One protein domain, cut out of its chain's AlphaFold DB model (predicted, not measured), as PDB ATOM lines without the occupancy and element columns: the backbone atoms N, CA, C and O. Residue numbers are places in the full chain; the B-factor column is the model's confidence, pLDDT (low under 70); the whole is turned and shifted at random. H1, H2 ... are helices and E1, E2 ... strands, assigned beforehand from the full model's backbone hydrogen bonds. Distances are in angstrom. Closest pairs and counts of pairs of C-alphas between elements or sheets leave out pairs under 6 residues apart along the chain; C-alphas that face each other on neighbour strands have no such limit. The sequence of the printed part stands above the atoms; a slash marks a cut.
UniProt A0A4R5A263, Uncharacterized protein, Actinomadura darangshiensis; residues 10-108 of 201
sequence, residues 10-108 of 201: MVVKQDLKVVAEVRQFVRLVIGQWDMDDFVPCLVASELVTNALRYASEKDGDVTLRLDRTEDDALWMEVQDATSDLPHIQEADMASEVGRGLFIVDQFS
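What this domain is: This is residues 10 to 108 of the 201 residues of an uncharacterized protein of Actinomadura darangshiensis (UniProt A0A4R5A263). What is the shape? Helices H1 and H2 cover one face of a three-stranded sheet, and H3 packs on H2, away from the sheet. What is printed? 99 residues, in the order E1 H1 H2 E2 E3 H3, class mixed; the sheet E1-E2-E3 is antiparallel. It is compact, with radius of gyration of the C-alphas 13.6 A and spans 34 by 33 by 24 A.

How they stand to each other: Which strands pair? E1, residues 10 to 12, is antiparallel to E2, residues 62 to 68, with N 10 and O 64 at 2.8 A. E2 and E3, residues 74 to 79, form a hairpin, with N 65 and O 77 at 2.8 A. Where are the helices? H1, residues 18 to 31, and H2, residues 38 to 54, are on the same face, making two layers, helices on one face of a sheet. They form a helical hairpin and touch, closest C-alphas Arg 23 and Cys 41, 5.1 A. H3, residues 99 to 107, touches H2, closest C-alphas Gly 100 and Glu 46, 5.0 A; in H1, H2 and H3 every O i to N i+4 pair is within hydrogen-bond range.

Where its parts are: Where are the ends? E1 begins at C-alpha 10 (197.612, 219.455, 226.731); H3 ends at C-alpha 107 (196.885, 231.411, 208.642). Which are longest? H2 is 24.6 A and E2 20.4 A from first to last C-alpha.

The domain as a whole: Is there a cut? The printed part has no cut; E3 to H3 is a long link. Where is confidence low? pLDDT is under 70 at residues 55 to 60 and 82 to 99.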
ATOM      1  N   MET A  10     197.855 218.653 225.538       89.69
ATOM      2  CA  MET A  10     197.612 219.455 226.731       89.69
ATOM      3  C   MET A  10     196.118 219.446 227.043       89.69
ATOM      4  O   MET A  10     195.305 219.861 226.216       89.69
ATOM      5  N   VAL A  11     195.766 219.026 228.258       89.50
ATOM      6  CA  VAL A  11     194.426 219.245 228.809       89.50
ATOM      7  C   VAL A  11     194.354 220.672 229.338       89.50
ATOM      8  O   VAL A  11     195.164 221.101 230.162       89.50
ATOM      9  N   VAL A  12     193.382 221.413 228.835       85.25
ATOM     10  CA  VAL A  12     193.138 222.819 229.102       85.25
ATOM     11  C   VAL A  12     192.006 222.923 230.119       85.25
ATOM     12  O   VAL A  12     190.878 222.497 229.875       85.25
ATOM     13  N   LYS A  13     192.313 223.505 231.280       82.12
ATOM     14  CA  LYS A  13     191.321 223.771 232.329       82.12
ATOM     15  C   LYS A  13     190.341 224.854 231.872       82.12
ATOM     16  O   LYS A  13     190.725 225.747 231.119       82.12
ATOM     17  N   GLN A  14     189.112 224.826 232.388       74.19
ATOM     18  CA  GLN A  14     188.083 225.841 232.120       74.19
ATOM     19  C   GLN A  14     188.366 227.191 232.821       74.19
ATOM     20  O   GLN A  14     187.576 227.675 233.623       74.19
ATOM     21  N   ASP A  15     189.520 227.801 232.547       77.81
ATOM     22  CA  ASP A  15     189.908 229.138 233.009       77.81
ATOM     23  C   ASP A  15     190.644 229.851 231.872       77.81
ATOM     24  O   ASP A  15     191.685 229.383 231.427       77.81
ATOM     25  N   LEU A  16     190.162 231.013 231.418       75.62
ATOM     26  CA  LEU A  16     190.802 231.779 230.338       75.62
ATOM     27  C   LEU A  16     192.250 232.205 230.653       75.62
ATOM     28  O   LEU A  16     193.018 232.484 229.731       75.62
ATOM     29  N   LYS A  17     192.676 232.211 231.924       81.94
ATOM     30  CA  LYS A  17     194.089 232.427 232.291       81.94
ATOM     31  C   LYS A  17     195.017 231.357 231.706       81.94
ATOM     32  O   LYS A  17     196.184 231.649 231.439       81.94
ATOM     33  N   VAL A  18     194.487 230.167 231.413       85.44
ATOM     34  CA  VAL A  18     195.215 229.056 230.788       85.44
ATOM     35  C   VAL A  18     195.728 229.393 229.387       85.44
ATOM     36  O   VAL A  18     196.650 228.747 228.906       85.44
ATOM     37  N   VAL A  19     195.200 230.423 228.710       88.00
ATOM     38  CA  VAL A  19     195.651 230.781 227.352       88.00
ATOM     39  C   VAL A  19     197.138 231.171 227.348       88.00
ATOM     40  O   VAL A  19     197.849 230.928 226.372       88.00
ATOM     41  N   ALA A  20     197.659 231.720 228.452       90.19
ATOM     42  CA  ALA A  20     199.096 231.946 228.597       90.19
ATOM     43  C   ALA A  20     199.894 230.629 228.635       90.19
ATOM     44  O   ALA A  20     200.929 230.529 227.974       90.19
ATOM     45  N   GLU A  21     199.388 229.625 229.352       92.62
ATOM     46  CA  GLU A  21     199.976 228.282 229.442       92.62
ATOM     47  C   GLU A  21     199.902 227.555 228.094       92.62
ATOM     48  O   GLU A  21     200.877 226.948 227.666       92.62
ATOM     49  N   VAL A  22     198.797 227.710 227.362       93.44
ATOM     50  CA  VAL A  22     198.634 227.189 225.998       93.44
ATOM     51  C   VAL A  22     199.708 227.741 225.067       93.44
ATOM     52  O   VAL A  22     200.356 226.975 224.358       93.44
ATOM     53  N   ARG A  23     199.962 229.058 225.084       95.44
ATOM     54  CA  ARG A  23     201.037 229.642 224.263       95.44
ATOM     55  C   ARG A  23     202.414 229.115 224.660       95.44
ATOM     56  O   ARG A  23     203.250 228.889 223.792       95.44
ATOM     57  N   GLN A  24     202.671 228.924 225.954       94.81
ATOM     58  CA  GLN A  24     203.931 228.336 226.420       94.81
ATOM     59  C   GLN A  24     204.087 226.891 225.939       94.81
ATOM     60  O   GLN A  24     205.139 226.535 225.418       94.81
ATOM     61  N   PHE A  25     203.032 226.087 226.047       94.94
ATOM     62  CA  PHE A  25     203.007 224.717 225.551       94.94
ATOM     63  C   PHE A  25     203.263 224.651 224.039       94.94
ATOM     64  O   PHE A  25     204.133 223.908 223.590       94.94
ATOM     65  N   VAL A  26     202.575 225.488 223.259       95.31
ATOM     66  CA  VAL A  26     202.749 225.572 221.803       95.31
ATOM     67  C   VAL A  26     204.194 225.919 221.446       95.31
ATOM     68  O   VAL A  26     204.792 225.199 220.652       95.31
ATOM     69  N   ARG A  27     204.790 226.933 222.091       96.19
ATOM     70  CA  ARG A  27     206.212 227.298 221.920       96.19
ATOM     71  C   ARG A  27     207.165 226.147 222.196       96.19
ATOM     72  O   ARG A  27     208.109 225.941 221.440       96.19
ATOM     73  N   LEU A  28     206.925 225.403 223.273       94.62
ATOM     74  CA  LEU A  28     207.770 224.270 223.644       94.62
ATOM     75  C   LEU A  28     207.725 223.161 222.593       94.62
ATOM     76  O   LEU A  28     208.762 222.571 222.301       94.62
ATOM     77  N   VAL A  29     206.552 222.869 222.029       93.75
ATOM     78  CA  VAL A  29     206.400 221.811 221.021       93.75
ATOM     79  C   VAL A  29     206.972 222.250 219.675       93.75
ATOM     80  O   VAL A  29     207.805 221.551 219.109       93.75
ATOM     81  N   ILE A  30     206.595 223.426 219.172       93.81
ATOM     82  CA  ILE A  30     207.058 223.890 217.854       93.81
ATOM     83  C   ILE A  30     208.540 224.280 217.850       93.81
ATOM     84  O   ILE A  30     209.202 224.135 216.827       93.81
ATOM     85  N   GLY A  31     209.090 224.688 218.999       92.75
ATOM     86  CA  GLY A  31     210.524 224.913 219.163       92.75
ATOM     87  C   GLY A  31     211.346 223.630 219.005       92.75
ATOM     88  O   GLY A  31     212.471 223.684 218.522       92.75
ATOM     89  N   GLN A  32     210.777 222.458 219.316       92.69
ATOM     90  CA  GLN A  32     211.418 221.164 219.019       92.69
ATOM     91  C   GLN A  32     211.431 220.847 217.518       92.69
ATOM     92  O   GLN A  32     212.170 219.967 217.080       92.69
ATOM     93  N   TRP A  33     210.607 221.539 216.732       92.38
ATOM     94  CA  TRP A  33     210.491 221.370 215.285       92.38
ATOM     95  C   TRP A  33     211.181 222.473 214.484       92.38
ATOM     96  O   TRP A  33     211.143 222.396 213.256       92.38
ATOM     97  N   ASP A  34     211.819 223.435 215.163       91.38
ATOM     98  CA  ASP A  34     212.486 224.601 214.568       91.38
ATOM     99  C   ASP A  34     211.532 225.457 213.708       91.38
ATOM    100  O   ASP A  34     211.853 225.889 212.603       91.38
ATOM    101  N   MET A  35     210.301 225.650 214.199       90.56
ATOM    102  CA  MET A  35     209.257 226.441 213.536       90.56
ATOM    103  C   MET A  35     209.024 227.781 214.248       90.56
ATOM    104  O   MET A  35     209.140 227.869 215.470       90.56
ATOM    105  N   ASP A  36     208.631 228.806 213.483       93.25
ATOM    106  CA  ASP A  36     208.206 230.108 214.019       93.25
ATOM    107  C   ASP A  36     207.009 229.965 214.973       93.25
ATOM    108  O   ASP A  36     206.073 229.205 214.703       93.25
ATOM    109  N   ASP A  37     207.034 230.706 216.086       93.12
ATOM    110  CA  ASP A  37     206.048 230.570 217.154       93.12
ATOM    111  C   ASP A  37     204.862 231.528 217.075       93.12
ATOM    112  O   ASP A  37     203.826 231.267 217.700       93.12
ATOM    113  N   PHE A  38     204.974 232.604 216.298       92.75
ATOM    114  CA  PHE A  38     204.013 233.696 216.317       92.75
ATOM    115  C   PHE A  38     202.641 233.238 215.822       92.75
ATOM    116  O   PHE A  38     201.637 233.358 216.534       92.75
ATOM    117  N   VAL A  39     202.601 232.655 214.621       92.62
ATOM    118  CA  VAL A  39     201.352 232.194 214.002       92.62
ATOM    119  C   VAL A  39     200.732 231.014 214.770       92.62
ATOM    120  O   VAL A  39     199.544 231.095 215.093       92.62
ATOM    121  N   PRO A  40     201.480 229.953 215.143       93.69
ATOM    122  CA  PRO A  40     200.934 228.861 215.950       93.69
ATOM    123  C   PRO A  40     200.351 229.311 217.290       93.69
ATOM    124  O   PRO A  40     199.266 228.868 217.664       93.69
ATOM    125  N   CYS A  41     201.026 230.213 218.014       94.88
ATOM    126  CA  CYS A  41     200.515 230.721 219.287       94.88
ATOM    127  C   CYS A  41     199.214 231.506 219.116       94.88
ATOM    128  O   CYS A  41     198.322 231.405 219.964       94.88
ATOM    129  N   LEU A  42     199.114 232.296 218.045       93.06
ATOM    130  CA  LEU A  42     197.918 233.068 217.732       93.06
ATOM    131  C   LEU A  42     196.742 232.136 217.417       93.06
ATOM    132  O   LEU A  42     195.712 232.211 218.082       93.06
ATOM    133  N   VAL A  43     196.927 231.200 216.483       90.25
ATOM    134  CA  VAL A  43     195.898 230.219 216.095       90.25
ATOM    135  C   VAL A  43     195.446 229.385 217.298       90.25
ATOM    136  O   VAL A  43     194.246 229.236 217.519       90.25
ATOM    137  N   ALA A  44     196.379 228.906 218.128       92.19
ATOM    138  CA  ALA A  44     196.044 228.160 219.340       92.19
ATOM    139  C   ALA A  44     195.223 228.988 220.334       92.19
ATOM    140  O   ALA A  44     194.269 228.480 220.920       92.19
ATOM    141  N   SER A  45     195.579 230.264 220.517       91.38
ATOM    142  CA  SER A  45     194.865 231.158 221.432       91.38
ATOM    143  C   SER A  45     193.425 231.374 220.975       91.38
ATOM    144  O   SER A  45     192.517 231.299 221.801       91.38
ATOM    145  N   GLU A  46     193.202 231.574 219.676       90.31
ATOM    146  CA  GLU A  46     191.859 231.747 219.114       90.31
ATOM    147  C   GLU A  46     191.023 230.467 219.218       90.31
ATOM    148  O   GLU A  46     189.888 230.508 219.694       90.31
ATOM    149  N   LEU A  47     191.586 229.313 218.841       87.62
ATOM    150  CA  LEU A  47     190.870 228.034 218.882       87.62
ATOM    151  C   LEU A  47     190.507 227.620 220.312       87.62
ATOM    152  O   LEU A  47     189.362 227.245 220.567       87.62
ATOM    153  N   VAL A  48     191.447 227.726 221.255       88.62
ATOM    154  CA  VAL A  48     191.191 227.388 222.661       88.62
ATOM    155  C   VAL A  48     190.231 228.383 223.302       88.62
ATOM    156  O   VAL A  48     189.341 227.973 224.037       88.62
ATOM    157  N   THR A  49     190.350 229.681 223.009       86.50
ATOM    158  CA  THR A  49     189.398 230.676 223.527       86.50
ATOM    159  C   THR A  49     187.990 230.412 222.998       86.50
ATOM    160  O   THR A  49     187.029 230.514 223.758       86.50
ATOM    161  N   ASN A  50     187.852 230.036 221.723       83.94
ATOM    162  CA  ASN A  50     186.571 229.634 221.153       83.94
ATOM    163  C   ASN A  50     186.012 228.391 221.865       83.94
ATOM    164  O   ASN A  50     184.867 228.412 222.308       83.94
ATOM    165  N   ALA A  51     186.829 227.352 222.057       82.81
ATOM    166  CA  ALA A  51     186.427 226.154 222.790       82.81
ATOM    167  C   ALA A  51     186.007 226.474 224.235       82.81
ATOM    168  O   ALA A  51     184.942 226.064 224.665       82.81
ATOM    169  N   LEU A  52     186.775 227.273 224.978       82.31
ATOM    170  CA  LEU A  52     186.458 227.629 226.366       82.31
ATOM    171  C   LEU A  52     185.203 228.502 226.510       82.31
ATOM    172  O   LEU A  52     184.519 228.413 227.524       82.31
ATOM    173  N   ARG A  53     184.903 229.358 225.526       79.25
ATOM    174  CA  ARG A  53     183.708 230.221 225.545       79.25
ATOM    175  C   ARG A  53     182.421 229.468 225.223       79.25
ATOM    176  O   ARG A  53     181.367 229.883 225.693       79.25
ATOM    177  N   TYR A  54     182.501 228.425 224.398       73.81
ATOM    178  CA  TYR A  54     181.324 227.738 223.853       73.81
ATOM    179  C   TYR A  54     181.208 226.263 224.271       73.81
ATOM    180  O   TYR A  54     180.160 225.654 224.058       73.81
ATOM    181  N   ALA A  55     182.228 225.676 224.902       66.94
ATOM    182  CA  ALA A  55     182.099 224.376 225.548       66.94
ATOM    183  C   ALA A  55     181.053 224.482 226.665       66.94
ATOM    184  O   ALA A  55     181.182 225.287 227.584       66.94
ATOM    185  N   SER A  56     179.994 223.675 226.571       55.31
ATOM    186  CA  SER A  56     178.909 223.675 227.553       55.31
ATOM    187  C   SER A  56     179.441 223.408 228.971       55.31
ATOM    188  O   SER A  56     180.185 222.455 229.198       55.31
ATOM    189  N   GLU A  57     179.015 224.250 229.916       55.25
ATOM    190  CA  GLU A  57     179.567 224.519 231.262       55.25
ATOM    191  C   GLU A  57     179.632 223.347 232.274       55.25
ATOM    192  O   GLU A  57     179.777 223.580 233.471       55.25
ATOM    193  N   LYS A  58     179.488 222.078 231.873       54.19
ATOM    194  CA  LYS A  58     179.360 220.960 232.830       54.19
ATOM    195  C   LYS A  58     180.209 219.749 232.461       54.19
ATOM    196  O   LYS A  58     179.676 218.754 232.007       54.19
ATOM    197  N   ASP A  59     181.514 219.806 232.715       54.84
ATOM    198  CA  ASP A  59     182.407 218.623 232.740       54.84
ATOM    199  C   ASP A  59     182.999 218.179 231.390       54.84
ATOM    200  O   ASP A  59     183.197 216.990 231.126       54.84
ATOM    201  N   GLY A  60     183.304 219.144 230.523       64.06
ATOM    202  CA  GLY A  60     184.098 218.912 229.321       64.06
ATOM    203  C   GLY A  60     185.522 219.424 229.459       64.06
ATOM    204  O   GLY A  60     185.717 220.640 229.496       64.06
ATOM    205  N   ASP A  61     186.500 218.521 229.486       79.00
ATOM    206  CA  ASP A  61     187.904 218.884 229.294       79.00
ATOM    207  C   ASP A  61     188.105 219.377 227.855       79.00
ATOM    208  O   ASP A  61     187.652 218.739 226.900       79.00
ATOM    209  N   VAL A  62     188.779 220.520 227.700       86.06
ATOM    210  CA  VAL A  62     189.276 220.965 226.395       86.06
ATOM    211  C   VAL A  62     190.663 220.364 226.208       86.06
ATOM    212  O   VAL A  62     191.511 220.490 227.085       86.06
ATOM    213  N   THR A  63     190.927 219.731 225.073       90.06
ATOM    214  CA  THR A  63     192.215 219.092 224.794       90.06
ATOM    215  C   THR A  63     192.837 219.703 223.551       90.06
ATOM    216  O   THR A  63     192.248 219.658 222.474       90.06
ATOM    217  N   LEU A  64     194.045 220.247 223.687       91.69
ATOM    218  CA  LEU A  64     194.867 220.724 222.578       91.69
ATOM    219  C   LEU A  64     195.890 219.652 222.201       91.69
ATOM    220  O   LEU A  64     196.652 219.197 223.050       91.69
ATOM    221  N   ARG A  65     195.951 219.292 220.922       92.75
ATOM    222  CA  ARG A  65     196.933 218.362 220.359       92.75
ATOM    223  C   ARG A  65     197.696 219.021 219.224       92.75
ATOM    224  O   ARG A  65     197.097 219.672 218.370       92.75
ATOM    225  N   LEU A  66     199.006 218.804 219.201       92.56
ATOM    226  CA  LEU A  66     199.899 219.263 218.144       92.56
ATOM    227  C   LEU A  66     200.573 218.061 217.488       92.56
ATOM    228  O   LEU A  66     201.053 217.153 218.165       92.56
ATOM    229  N   ASP A  67     200.636 218.059 216.167       91.00
ATOM    230  CA  ASP A  67     201.373 217.049 215.414       91.00
ATOM    231  C   ASP A  67     202.110 217.703 214.244       91.00
ATOM    232  O   ASP A  67     201.791 218.825 213.841       91.00
ATOM    233  N   ARG A  68     203.101 217.003 213.704       87.94
ATOM    234  CA  ARG A  68     203.809 217.407 212.491       87.94
ATOM    235  C   ARG A  68     203.451 216.417 211.396       87.94
ATOM    236  O   ARG A  68     203.656 215.213 211.540       87.94
ATOM    237  N   THR A  69     202.876 216.921 210.315       85.81
ATOM    238  CA  THR A  69     202.489 216.093 209.172       85.81
ATOM    239  C   THR A  69     203.716 215.621 208.387       85.81
ATOM    240  O   THR A  69     204.819 216.143 208.545       85.81
ATOM    241  N   GLU A  70     203.526 214.640 207.499       83.38
ATOM    242  CA  GLU A  70     204.600 214.129 206.628       83.38
ATOM    243  C   GLU A  70     205.173 215.199 205.679       83.38
ATOM    244  O   GLU A  70     206.309 215.072 205.232       83.38
ATOM    245  N   ASP A  71     204.405 216.253 205.376       84.69
ATOM    246  CA  ASP A  71     204.825 217.410 204.572       84.69
ATOM    247  C   ASP A  71     205.359 218.584 205.414       84.69
ATOM    248  O   ASP A  71     205.369 219.722 204.940       84.69
ATOM    249  N   ASP A  72     205.787 218.320 206.654       83.25
ATOM    250  CA  ASP A  72     206.357 219.300 207.589       83.25
ATOM    251  C   ASP A  72     205.423 220.473 207.938       83.25
ATOM    252  O   ASP A  72     205.868 221.563 208.304       83.25
ATOM    253  N   ALA A  73     204.109 220.264 207.850       87.06
ATOM    254  CA  ALA A  73     203.123 221.235 208.300       87.06
ATOM    255  C   ALA A  73     202.724 220.984 209.763       87.06
ATOM    256  O   ALA A  73     202.674 219.848 210.241       87.06
ATOM    257  N   LEU A  74     202.395 222.066 210.470       89.81
ATOM    258  CA  LEU A  74     201.800 221.994 211.801       89.81
ATOM    259  C   LEU A  74     200.348 221.521 211.692       89.81
ATOM    260  O   LEU A  74     199.528 222.154 211.025       89.81
ATOM    261  N   TRP A  75     200.026 220.448 212.405       91.00
ATOM    262  CA  TRP A  75     198.663 220.028 212.688       91.00
ATOM    263  C   TRP A  75     198.286 220.452 214.106       91.00
ATOM    264  O   TRP A  75     199.017 220.178 215.056       91.00
ATOM    265  N   MET A  76     197.131 221.098 214.248       91.94
ATOM    266  CA  MET A  76     196.587 221.508 215.536       91.94
ATOM    267  C   MET A  76     195.140 221.052 215.642       91.94
ATOM    268  O   MET A  76     194.327 221.326 214.761       91.94
ATOM    269  N   GLU A  77     194.817 220.368 216.731       91.00
ATOM    270  CA  GLU A  77     193.472 219.891 217.019       91.00
ATOM    271  C   GLU A  77     193.065 220.367 218.411       91.00
ATOM    272  O   GLU A  77     193.768 220.113 219.386       91.00
ATOM    273  N   VAL A  78     191.930 221.059 218.492       89.31
ATOM    274  CA  VAL A  78     191.270 221.390 219.757       89.31
ATOM    275  C   VAL A  78     190.004 220.556 219.831       89.31
ATOM    276  O   VAL A  78     189.155 220.628 218.943       89.31
ATOM    277  N   GLN A  79     189.915 219.728 220.861       86.25
ATOM    278  CA  GLN A  79     188.734 218.937 221.177       86.25
ATOM    279  C   GLN A  79     188.049 219.564 222.381       86.25
ATOM    280  O   GLN A  79     188.714 219.928 223.346       86.25
ATOM    281  N   ASP A  80     186.731 219.659 222.337       82.62
ATOM    282  CA  ASP A  80     185.900 220.014 223.479       82.62
ATOM    283  C   ASP A  80     184.761 218.992 223.617       82.62
ATOM    284  O   ASP A  80     184.615 218.067 222.808       82.62
ATOM    285  N   ALA A  81     183.980 219.108 224.688       72.69
ATOM    286  CA  ALA A  81     182.861 218.206 224.934       72.69
ATOM    287  C   ALA A  81     181.550 218.644 224.264       72.69
ATOM    288  O   ALA A  81     180.544 217.943 224.436       72.69
ATOM    289  N   THR A  82     181.526 219.774 223.546       67.50
ATOM    290  CA  THR A  82     180.305 220.241 222.889       67.50
ATOM    291  C   THR A  82     180.139 219.604 221.509       67.50
ATOM    292  O   THR A  82     181.080 219.200 220.830       67.50
ATOM    293  N   SER A  83     178.882 219.445 221.105       59.47
ATOM    294  CA  SER A  83     178.516 219.094 219.730       59.47
ATOM    295  C   SER A  83     178.278 220.329 218.862       59.47
ATOM    296  O   SER A  83     177.913 220.185 217.693       59.47
ATOM    297  N   ASP A  84     178.436 221.522 219.435       61.47
ATOM    298  CA  ASP A  84     178.208 222.776 218.740       61.47
ATOM    299  C   ASP A  84     179.335 223.043 217.748       61.47
ATOM    300  O   ASP A  84     180.522 222.860 218.020       61.47
ATOM    301  N   LEU A  85     178.946 223.468 216.549       60.31
ATOM    302  CA  LEU A  85     179.912 223.933 215.572       60.31
ATOM    303  C   LEU A  85     180.502 225.266 216.055       60.31
ATOM    304  O   LEU A  85     179.770 226.077 216.628       60.31
ATOM    305  N   PRO A  86     181.785 225.546 215.768       60.03
ATOM    306  CA  PRO A  86     182.362 226.865 215.967       60.03
ATOM    307  C   PRO A  86     181.456 227.936 215.364       60.03
ATOM    308  O   PRO A  86     181.028 227.824 214.212       60.03
ATOM    309  N   HIS A  87     181.162 228.971 216.147       57.28
ATOM    310  CA  HIS A  87     180.321 230.073 215.707       57.28
ATOM    311  C   HIS A  87     181.055 230.886 214.630       57.28
ATOM    312  O   HIS A  87     181.871 231.758 214.928       57.28
ATOM    313  N   ILE A  88     180.769 230.587 213.358       53.97
ATOM    314  CA  ILE A  88     181.232 231.363 212.203       53.97
ATOM    315  C   ILE A  88     180.409 232.653 212.159       53.97
ATOM    316  O   ILE A  88     179.265 232.650 211.708       53.97
ATOM    317  N   GLN A  89     180.981 233.748 212.650       52.06
ATOM    318  CA  GLN A  89     180.406 235.084 212.518       52.06
ATOM    319  C   GLN A  89     181.266 235.901 211.554       52.06
ATOM    320  O   GLN A  89     182.494 235.828 211.617       52.06
ATOM    321  N   GLU A  90     180.632 236.652 210.647       46.16
ATOM    322  CA  GLU A  90     181.348 237.600 209.789       46.16
ATOM    323  C   GLU A  90     182.136 238.565 210.678       46.16
ATOM    324  O   GLU A  90     181.586 239.140 211.620       46.16
ATOM    325  N   ALA A  91     183.438 238.687 210.416       46.38
ATOM    326  CA  ALA A  91     184.308 239.558 211.184       46.38
ATOM    327  C   ALA A  91     183.872 241.015 210.970       46.38
ATOM    328  O   ALA A  91     184.152 241.613 209.932       46.38
ATOM    329  N   ASP A  92     183.181 241.589 211.951       45.81
ATOM    330  CA  ASP A  92     182.948 243.025 211.990       45.81
ATOM    331  C   ASP A  92     184.259 243.711 212.403       45.81
ATOM    332  O   ASP A  92     184.865 243.403 213.432       45.81
ATOM    333  N   MET A  93     184.719 244.659 211.590       45.69
ATOM    334  CA  MET A  93     185.926 245.442 211.860       45.69
ATOM    335  C   MET A  93     185.809 246.248 213.166       45.69
ATOM    336  O   MET A  93     186.838 246.602 213.740       45.69
ATOM    337  N   ALA A  94     184.594 246.486 213.669       42.94
ATOM    338  CA  ALA A  94     184.335 247.154 214.942       42.94
ATOM    339  C   ALA A  94     184.174 246.199 216.142       42.94
ATOM    340  O   ALA A  94     184.223 246.657 217.283       42.94
ATOM    341  N   SER A  95     184.024 244.889 215.913       47.66
ATOM    342  CA  SER A  95     183.810 243.894 216.967       47.66
ATOM    343  C   SER A  95     184.988 242.924 217.078       47.66
ATOM    344  O   SER A  95     185.564 242.472 216.089       47.66
ATOM    345  N   GLU A  96     185.355 242.563 218.305       51.34
ATOM    346  CA  GLU A  96     186.274 241.444 218.559       51.34
ATOM    347  C   GLU A  96     185.594 240.089 218.295       51.34
ATOM    348  O   GLU A  96     186.258 239.072 218.074       51.34
ATOM    349  N   VAL A  97     184.258 240.071 218.286       50.84
ATOM    350  CA  VAL A  97     183.450 238.870 218.085       50.84
ATOM    351  C   VAL A  97     183.471 238.490 216.598       50.84
ATOM    352  O   VAL A  97     183.063 239.274 215.747       50.84
ATOM    353  N   GLY A  98     183.972 237.289 216.285       59.50
ATOM    354  CA  GLY A  98     184.043 236.744 214.917       59.50
ATOM    355  C   GLY A  98     185.437 236.745 214.275       59.50
ATOM    356  O   GLY A  98     185.639 236.099 213.249       59.50
ATOM    357  N   ARG A  99     186.443 237.386 214.889       69.75
ATOM    358  CA  ARG A  99     187.811 237.421 214.332       69.75
ATOM    359  C   ARG A  99     188.574 236.106 214.463       69.75
ATOM    360  O   ARG A  99     189.430 235.836 213.631       69.75
ATOM    361  N   GLY A 100     188.261 235.286 215.465       72.31
ATOM    362  CA  GLY A 100     189.031 234.072 215.753       72.31
ATOM    363  C   GLY A 100     189.081 233.100 214.574       72.31
ATOM    364  O   GLY A 100     190.159 232.707 214.139       72.31
ATOM    365  N   LEU A 101     187.932 232.785 213.971       75.38
ATOM    366  CA  LEU A 101     187.900 231.908 212.794       75.38
ATOM    367  C   LEU A 101     188.436 232.586 211.532       75.38
ATOM    368  O   LEU A 101     189.020 231.904 210.699       75.38
ATOM    369  N   PHE A 102     188.312 233.911 211.409       78.25
ATOM    370  CA  PHE A 102     188.971 234.652 210.332       78.25
ATOM    371  C   PHE A 102     190.501 234.536 210.427       78.25
ATOM    372  O   PHE A 102     191.158 234.255 209.432       78.25
ATOM    373  N   ILE A 103     191.076 234.672 211.626       79.88
ATOM    374  CA  ILE A 103     192.512 234.475 211.871       79.88
ATOM    375  C   ILE A 103     192.921 233.044 211.499       79.88
ATOM    376  O   ILE A 103     193.878 232.854 210.751       79.88
ATOM    377  N   VAL A 104     192.175 232.036 211.964       81.44
ATOM    378  CA  VAL A 104     192.429 230.627 211.616       81.44
ATOM    379  C   VAL A 104     192.397 230.427 210.101       81.44
ATOM    380  O   VAL A 104     193.297 229.790 209.560       81.44
ATOM    381  N   ASP A 105     191.416 231.006 209.411       80.62
ATOM    382  CA  ASP A 105     191.259 230.912 207.959       80.62
ATOM    383  C   ASP A 105     192.434 231.534 207.191       80.62
ATOM    384  O   ASP A 105     192.933 230.942 206.236       80.62
ATOM    385  N   GLN A 106     192.928 232.693 207.634       85.06
ATOM    386  CA  GLN A 106     194.039 233.385 206.971       85.06
ATOM    387  C   GLN A 106     195.390 232.685 207.161       85.06
ATOM    388  O   GLN A 106     196.251 232.764 206.283       85.06
ATOM    389  N   PHE A 107     195.594 232.010 208.295       86.00
ATOM    390  CA  PHE A 107     196.885 231.411 208.642       86.00
ATOM    391  C   PHE A 107     196.959 229.893 208.442       86.00
ATOM    392  O   PHE A 107     198.052 229.322 208.496       86.00
ATOM    393  N   SER A 108     195.835 229.228 208.173       83.50
ATOM    394  CA  SER A 108     195.792 227.774 208.001       83.50
ATOM    395  C   SER A 108     195.708 227.388 206.529       83.50
ATOM    396  O   SER A 108     194.843 227.852 205.793       83.50
TER     397      SER A 108